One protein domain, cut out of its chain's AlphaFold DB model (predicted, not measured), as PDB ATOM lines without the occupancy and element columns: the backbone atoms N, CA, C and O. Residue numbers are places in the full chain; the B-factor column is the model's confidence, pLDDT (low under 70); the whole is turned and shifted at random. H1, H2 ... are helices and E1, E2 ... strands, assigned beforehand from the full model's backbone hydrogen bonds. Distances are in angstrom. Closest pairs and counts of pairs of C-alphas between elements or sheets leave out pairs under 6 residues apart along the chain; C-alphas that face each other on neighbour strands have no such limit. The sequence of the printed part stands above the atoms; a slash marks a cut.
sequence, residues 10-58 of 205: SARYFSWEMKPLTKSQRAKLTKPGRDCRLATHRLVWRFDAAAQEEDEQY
ATOM      1  N   SER A  10     340.262  -8.783 236.943       79.56
ATOM      2  CA  SER A  10     339.684  -7.466 237.221       79.56
ATOM      3  C   SER A  10     340.596  -6.536 238.024       79.56
ATOM      4  O   SER A  10     340.408  -5.330 237.960       79.56
ATOM      5  N   ALA A  11     341.604  -7.051 238.737       82.50
ATOM      6  CA  ALA A  11     342.548  -6.221 239.486       82.50
ATOM      7  C   ALA A  11     343.352  -5.263 238.588       82.50
ATOM      8  O   ALA A  11     343.879  -4.280 239.094       82.50
ATOM      9  N   ARG A  12     343.425  -5.523 237.271       82.81
ATOM     10  CA  ARG A  12     344.097  -4.645 236.300       82.81
ATOM     11  C   ARG A  12     343.427  -3.278 236.140       82.81
ATOM     12  O   ARG A  12     344.115  -2.323 235.820       82.81
ATOM     13  N   TYR A  13     342.129  -3.179 236.429       87.06
ATOM     14  CA  TYR A  13     341.365  -1.931 236.314       87.06
ATOM     15  C   TYR A  13     341.427  -1.057 237.567       87.06
ATOM     16  O   TYR A  13     340.880   0.042 237.585       87.06
ATOM     17  N   PHE A  14     342.042  -1.547 238.646       87.44
ATOM     18  CA  PHE A  14     342.060  -0.854 239.928       87.44
ATOM     19  C   PHE A  14     343.491  -0.537 240.334       87.44
ATOM     20  O   PHE A  14     344.281  -1.428 240.650       87.44
ATOM     21  N   SER A  15     343.802   0.752 240.414       85.44
ATOM     22  CA  SER A  15     345.003   1.225 241.098       85.44
ATOM     23  C   SER A  15     344.641   1.641 242.519       85.44
ATOM     24  O   SER A  15     343.544   2.134 242.788       85.44
ATOM     25  N   TRP A  16     345.545   1.408 243.467       87.25
ATOM     26  CA  TRP A  16     345.325   1.788 244.856       87.25
ATOM     27  C   TRP A  16     346.615   2.245 245.516       87.25
ATOM     28  O   TRP A  16     347.710   1.805 245.175       87.25
ATOM     29  N   GLU A  17     346.460   3.132 246.487       88.88
ATOM     30  CA  GLU A  17     347.542   3.704 247.265       88.88
ATOM     31  C   GLU A  17     347.085   3.868 248.718       88.88
ATOM     32  O   GLU A  17     345.954   4.274 249.000       88.88
ATOM     33  N   MET A  18     347.972   3.556 249.658       87.94
ATOM     34  CA  MET A  18     347.743   3.806 251.079       87.94
ATOM     35  C   MET A  18     348.347   5.155 251.446       87.94
ATOM     36  O   MET A  18     349.550   5.266 251.662       87.94
ATOM     37  N   LYS A  19     347.507   6.188 251.543       88.50
ATOM     38  CA  LYS A  19     347.960   7.531 251.915       88.50
ATOM     39  C   LYS A  19     347.987   7.681 253.437       88.50
ATOM     40  O   LYS A  19     346.981   7.376 254.082       88.50
ATOM     41  N   PRO A  20     349.089   8.143 254.048       88.88
ATOM     42  CA  PRO A  20     349.135   8.363 255.490       88.88
ATOM     43  C   PRO A  20     348.133   9.449 255.901       88.88
ATOM     44  O   PRO A  20     348.003  10.481 255.244       88.88
ATOM     45  N   LEU A  21     347.415   9.220 257.002       87.31
ATOM     46  CA  LEU A  21     346.497  10.213 257.561       87.31
ATOM     47  C   LEU A  21     347.287  11.324 258.260       87.31
ATOM     48  O   LEU A  21     348.157  11.037 259.088       87.31
ATOM     49  N   THR A  22     346.945  12.581 257.978       85.94
ATOM     50  CA  THR A  22     347.562  13.740 258.640       85.94
ATOM     51  C   THR A  22     347.147  13.828 260.113       85.94
ATOM     52  O   THR A  22     346.117  13.284 260.520       85.94
ATOM     53  N   LYS A  23     347.928  14.543 260.942       80.12
ATOM     54  CA  LYS A  23     347.649  14.701 262.387       80.12
ATOM     55  C   LYS A  23     346.229  15.226 262.657       80.12
ATOM     56  O   LYS A  23     345.540  14.696 263.523       80.12
ATOM     57  N   SER A  24     345.765  16.192 261.859       80.00
ATOM     58  CA  SER A  24     344.405  16.752 261.947       80.00
ATOM     59  C   SER A  24     343.314  15.726 261.605       80.00
ATOM     60  O   SER A  24     342.283  15.667 262.268       80.00
ATOM     61  N   GLN A  25     343.548  14.865 260.609       80.62
ATOM     62  CA  GLN A  25     342.598  13.815 260.233       80.62
ATOM     63  C   GLN A  25     342.517  12.706 261.284       80.62
ATOM     64  O   GLN A  25     341.425  12.215 261.550       80.62
ATOM     65  N   ARG A  26     343.644  12.341 261.914       76.00
ATOM     66  CA  ARG A  26     343.673  11.356 263.008       76.00
ATOM     67  C   ARG A  26     342.944  11.851 264.257       76.00
ATOM     68  O   ARG A  26     342.267  11.061 264.901       76.00
ATOM     69  N   ALA A  27     343.042  13.145 264.568       78.31
ATOM     70  CA  ALA A  27     342.358  13.756 265.709       78.31
ATOM     71  C   ALA A  27     340.822  13.773 265.568       78.31
ATOM     72  O   ALA A  27     340.119  13.833 266.571       78.31
ATOM     73  N   LYS A  28     340.303  13.696 264.335       82.06
ATOM     74  CA  LYS A  28     338.863  13.619 264.037       82.06
ATOM     75  C   LYS A  28     338.308  12.188 264.032       82.06
ATOM     76  O   LYS A  28     337.115  12.012 263.804       82.06
ATOM     77  N   LEU A  29     339.148  11.167 264.227       79.94
ATOM     78  CA  LEU A  29     338.692   9.776 264.265       79.94
ATOM     79  C   LEU A  29     338.028   9.472 265.609       79.94
ATOM     80  O   LEU A  29     338.556   9.804 266.669       79.94
ATOM     81  N   THR A  30     336.888   8.787 265.561       79.81
ATOM     82  CA  THR A  30     336.239   8.225 266.746       79.81
ATOM     83  C   THR A  30     337.181   7.246 267.443       79.81
ATOM     84  O   THR A  30     337.929   6.514 266.787       79.81
ATOM     85  N   LYS A  31     337.153   7.225 268.784       74.12
ATOM     86  CA  LYS A  31     337.941   6.254 269.551       74.12
ATOM     87  C   LYS A  31     337.557   4.840 269.093       74.12
ATOM     88  O   LYS A  31     336.365   4.530 269.069       74.12
ATOM     89  N   PRO A  32     338.533   4.004 268.702       77.94
ATOM     90  CA  PRO A  32     338.238   2.646 268.287       77.94
ATOM     91  C   PRO A  32     337.664   1.845 269.464       77.94
ATOM     92  O   PRO A  32     337.930   2.154 270.627       77.94
ATOM     93  N   GLY A  33     336.870   0.818 269.151       77.25
ATOM     94  CA  GLY A  33     336.388  -0.143 270.145       77.25
ATOM     95  C   GLY A  33     337.535  -0.898 270.828       77.25
ATOM     96  O   GLY A  33     338.696  -0.800 270.418       77.25
ATOM     97  N   ARG A  34     337.207  -1.659 271.879       67.69
ATOM     98  CA  ARG A  34     338.176  -2.490 272.615       67.69
ATOM     99  C   ARG A  34     338.956  -3.376 271.626       67.69
ATOM    100  O   ARG A  34     338.357  -3.940 270.717       67.69
ATOM    101  N   ASP A  35     340.278  -3.428 271.786       74.12
ATOM    102  CA  ASP A  35     341.238  -4.187 270.962       74.12
ATOM    103  C   ASP A  35     341.452  -3.729 269.503       74.12
ATOM    104  O   ASP A  35     342.143  -4.398 268.732       74.12
ATOM    105  N   CYS A  36     340.972  -2.540 269.122       73.69
ATOM    106  CA  CYS A  36     341.198  -1.977 267.787       73.69
ATOM    107  C   CYS A  36     342.250  -0.849 267.788       73.69
ATOM    108  O   CYS A  36     342.210   0.078 268.597       73.69
ATOM    109  N   ARG A  37     343.190  -0.884 266.830       77.75
ATOM    110  CA  ARG A  37     344.171   0.198 266.614       77.75
ATOM    111  C   ARG A  37     343.551   1.347 265.814       77.75
ATOM    112  O   ARG A  37     342.773   1.122 264.892       77.75
ATOM    113  N   LEU A  38     343.951   2.580 266.127       78.19
ATOM    114  CA  LEU A  38     343.596   3.762 265.336       78.19
ATOM    115  C   LEU A  38     344.143   3.644 263.907       78.19
ATOM    116  O   LEU A  38     345.311   3.305 263.704       78.19
ATOM    117  N   ALA A  39     343.305   3.962 262.919       80.25
ATOM    118  CA  ALA A  39     343.699   3.949 261.516       80.25
ATOM    119  C   ALA A  39     344.840   4.950 261.266       80.25
ATOM    120  O   ALA A  39     344.748   6.130 261.603       80.25
ATOM    121  N   THR A  40     345.933   4.477 260.665       84.44
ATOM    122  CA  THR A  40     347.127   5.291 260.380       84.44
ATOM    123  C   THR A  40     347.192   5.777 258.935       84.44
ATOM    124  O   THR A  40     347.824   6.803 258.666       84.44
ATOM    125  N   HIS A  41     346.520   5.067 258.031       87.62
ATOM    126  CA  HIS A  41     346.509   5.288 256.591       87.62
ATOM    127  C   HIS A  41     345.071   5.217 256.072       87.62
ATOM    128  O   HIS A  41     344.223   4.539 256.653       87.62
ATOM    129  N   ARG A  42     344.811   5.905 254.965       86.94
ATOM    130  CA  ARG A  42     343.579   5.822 254.189       86.94
ATOM    131  C   ARG A  42     343.877   5.113 252.878       86.94
ATOM    132  O   ARG A  42     344.793   5.505 252.160       86.94
ATOM    133  N   LEU A  43     343.061   4.118 252.557       88.88
ATOM    134  CA  LEU A  43     343.053   3.513 251.237       88.88
ATOM    135  C   LEU A  43     342.410   4.486 250.246       88.88
ATOM    136  O   LEU A  43     341.252   4.869 250.412       88.88
ATOM    137  N   VAL A  44     343.161   4.880 249.228       87.62
ATOM    138  CA  VAL A  44     342.647   5.592 248.059       87.62
ATOM    139  C   VAL A  44     342.755   4.641 246.883       87.62
ATOM    140  O   VAL A  44     343.815   4.073 246.646       87.62
ATOM    141  N   TRP A  45     341.663   4.457 246.158       88.75
ATOM    142  CA  TRP A  45     341.639   3.641 244.953       88.75
ATOM    143  C   TRP A  45     341.121   4.471 243.785       88.75
ATOM    144  O   TRP A  45     340.429   5.473 243.975       88.75
ATOM    145  N   ARG A  46     341.509   4.070 242.581       88.25
ATOM    146  CA  ARG A  46     341.042   4.643 241.326       88.25
ATOM    147  C   ARG A  46     340.675   3.507 240.393       88.25
ATOM    148  O   ARG A  46     341.367   2.489 240.350       88.25
ATOM    149  N   PHE A  47     339.581   3.711 239.681       90.06
ATOM    150  CA  PHE A  47     339.137   2.832 238.621       90.06
ATOM    151  C   PHE A  47     339.556   3.423 237.281       90.06
ATOM    152  O   PHE A  47     339.324   4.607 237.033       90.06
ATOM    153  N   ASP A  48     340.196   2.605 236.462       89.81
ATOM    154  CA  ASP A  48     340.574   2.959 235.105       89.81
ATOM    155  C   ASP A  48     339.449   2.557 234.145       89.81
ATOM    156  O   ASP A  48     339.368   1.413 233.694       89.81
ATOM    157  N   ALA A  49     338.546   3.506 233.893       88.38
ATOM    158  CA  ALA A  49     337.419   3.307 232.988       88.38
ATOM    159  C   ALA A  49     337.870   3.143 231.527       88.38
ATOM    160  O   ALA A  49     337.246   2.389 230.792       88.38
ATOM    161  N   ALA A  50     338.976   3.778 231.127       89.38
ATOM    162  CA  ALA A  50     339.496   3.660 229.767       89.38
ATOM    163  C   ALA A  50     340.042   2.247 229.508       89.38
ATOM    164  O   ALA A  50     339.752   1.652 228.474       89.38
ATOM    165  N   ALA A  51     340.758   1.670 230.479       85.44
ATOM    166  CA  ALA A  51     341.235   0.290 230.382       85.44
ATOM    167  C   ALA A  51     340.090  -0.741 230.362       85.44
ATOM    168  O   ALA A  51     340.212  -1.786 229.724       85.44
ATOM    169  N   GLN A  52     338.982  -0.477 231.065       89.00
ATOM    170  CA  GLN A  52     337.770  -1.298 230.963       89.00
ATOM    171  C   GLN A  52     337.166  -1.193 229.559       89.00
ATOM    172  O   GLN A  52     336.902  -2.222 228.948       89.00
ATOM    173  N   GLU A  53     336.962   0.024 229.058       88.44
ATOM    174  CA  GLU A  53     336.328   0.281 227.760       88.44
ATOM    175  C   GLU A  53     337.131  -0.321 226.596       88.44
ATOM    176  O   GLU A  53     336.555  -0.856 225.652       88.44
ATOM    177  N   GLU A  54     338.465  -0.315 226.678       87.25
ATOM    178  CA  GLU A  54     339.327  -0.988 225.702       87.25
ATOM    179  C   GLU A  54     339.150  -2.516 225.726       87.25
ATOM    180  O   GLU A  54     339.049  -3.139 224.672       87.25
ATOM    181  N   ASP A  55     339.070  -3.137 226.909       85.50
ATOM    182  CA  ASP A  55     338.826  -4.582 227.019       85.50
ATOM    183  C   ASP A  55     337.391  -4.968 226.611       85.50
ATOM    184  O   ASP A  55     337.199  -6.036 226.031       85.50
ATOM    185  N   GLU A  56     336.392  -4.116 226.869       87.31
ATOM    186  CA  GLU A  56     334.995  -4.340 226.461       87.31
ATOM    187  C   GLU A  56     334.850  -4.489 224.945       87.31
ATOM    188  O   GLU A  56     334.013  -5.263 224.479       87.31
ATOM    189  N   GLN A  57     335.706  -3.826 224.162       88.25
ATOM    190  CA  GLN A  57     335.730  -3.993 222.705       88.25
ATOM    191  C   GLN A  57     336.054  -5.427 222.280       88.25
ATOM    192  O   GLN A  57     335.709  -5.818 221.168       88.25
ATOM    193  N   TYR A  58     336.702  -6.208 223.144       83.06
ATOM    194  CA  TYR A  58     337.071  -7.597 222.891       83.06
ATOM    195  C   TYR A  58     336.175  -8.603 223.625       83.06
ATOM    196  O   TYR A  58     336.339  -9.818 223.449       83.06
TER     197      TYR A  58
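What this domain is: This is residues 10 to 58 of the 205 residues of an uncharacterized protein of Planctomycetaceae bacterium (UniProt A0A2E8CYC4). A long, narrow ribbon of two strands, E1 and E2 side by side, forms the middle, with helices H1 and H3 at one end and helix H2 with a long loop at the other. Residues 31 to 37 of that loop stick out. The printed part has 49 residues, with three named helices and two named strands in the order H1, E1, H2, E2, H3; the sheet, E1 - E2, is antiparallel and the class is mixed, helices and strands. It is extended, with a radius of gyration of the C-alphas of 16.8 A and spans of 49 by 22 by 12 A.

Where its parts are: H1 is residues 10 to 13, beginning at C-alpha 10 (339.684, -7.466, 237.221). E1, residues 14 to 20, is 19.4 A long. H2 is residues 23 to 27. E2, residues 41 to 47, is 19.6 A long and begins at C-alpha 41 (346.509, 5.288, 256.591). H3, residues 49 to 56, is 10.3 A long and ends at C-alpha 56 (334.995, -4.340, 226.461).

How they stand to each other: E1 and E2 are antiparallel neighbours at 158 degrees between their directions. N 15 and O 46, 3.0 A apart, and N 42 and O 19, 2.8 A apart, are within hydrogen-bond range. H1 and H3 only just touch, with 3 pairs of C-alphas within 8 A; the closest are those of Tyr 13 and Ala 51, 6.3 A apart. H2 is apart from H1 and H3. In H2 and H3 every O i to N i+4 pair is within hydrogen-bond range; H1 is too short for such a pair.

The domain as a whole: The farthest C-alphas, those of Arg 34 and Tyr 58, are 50.0 A apart. The printed part has no cut. The link from H2 to E2, 13 residues, is long; the other links are tight. Mean pLDDT of the printed part is 83.7, with residue 34 under 70.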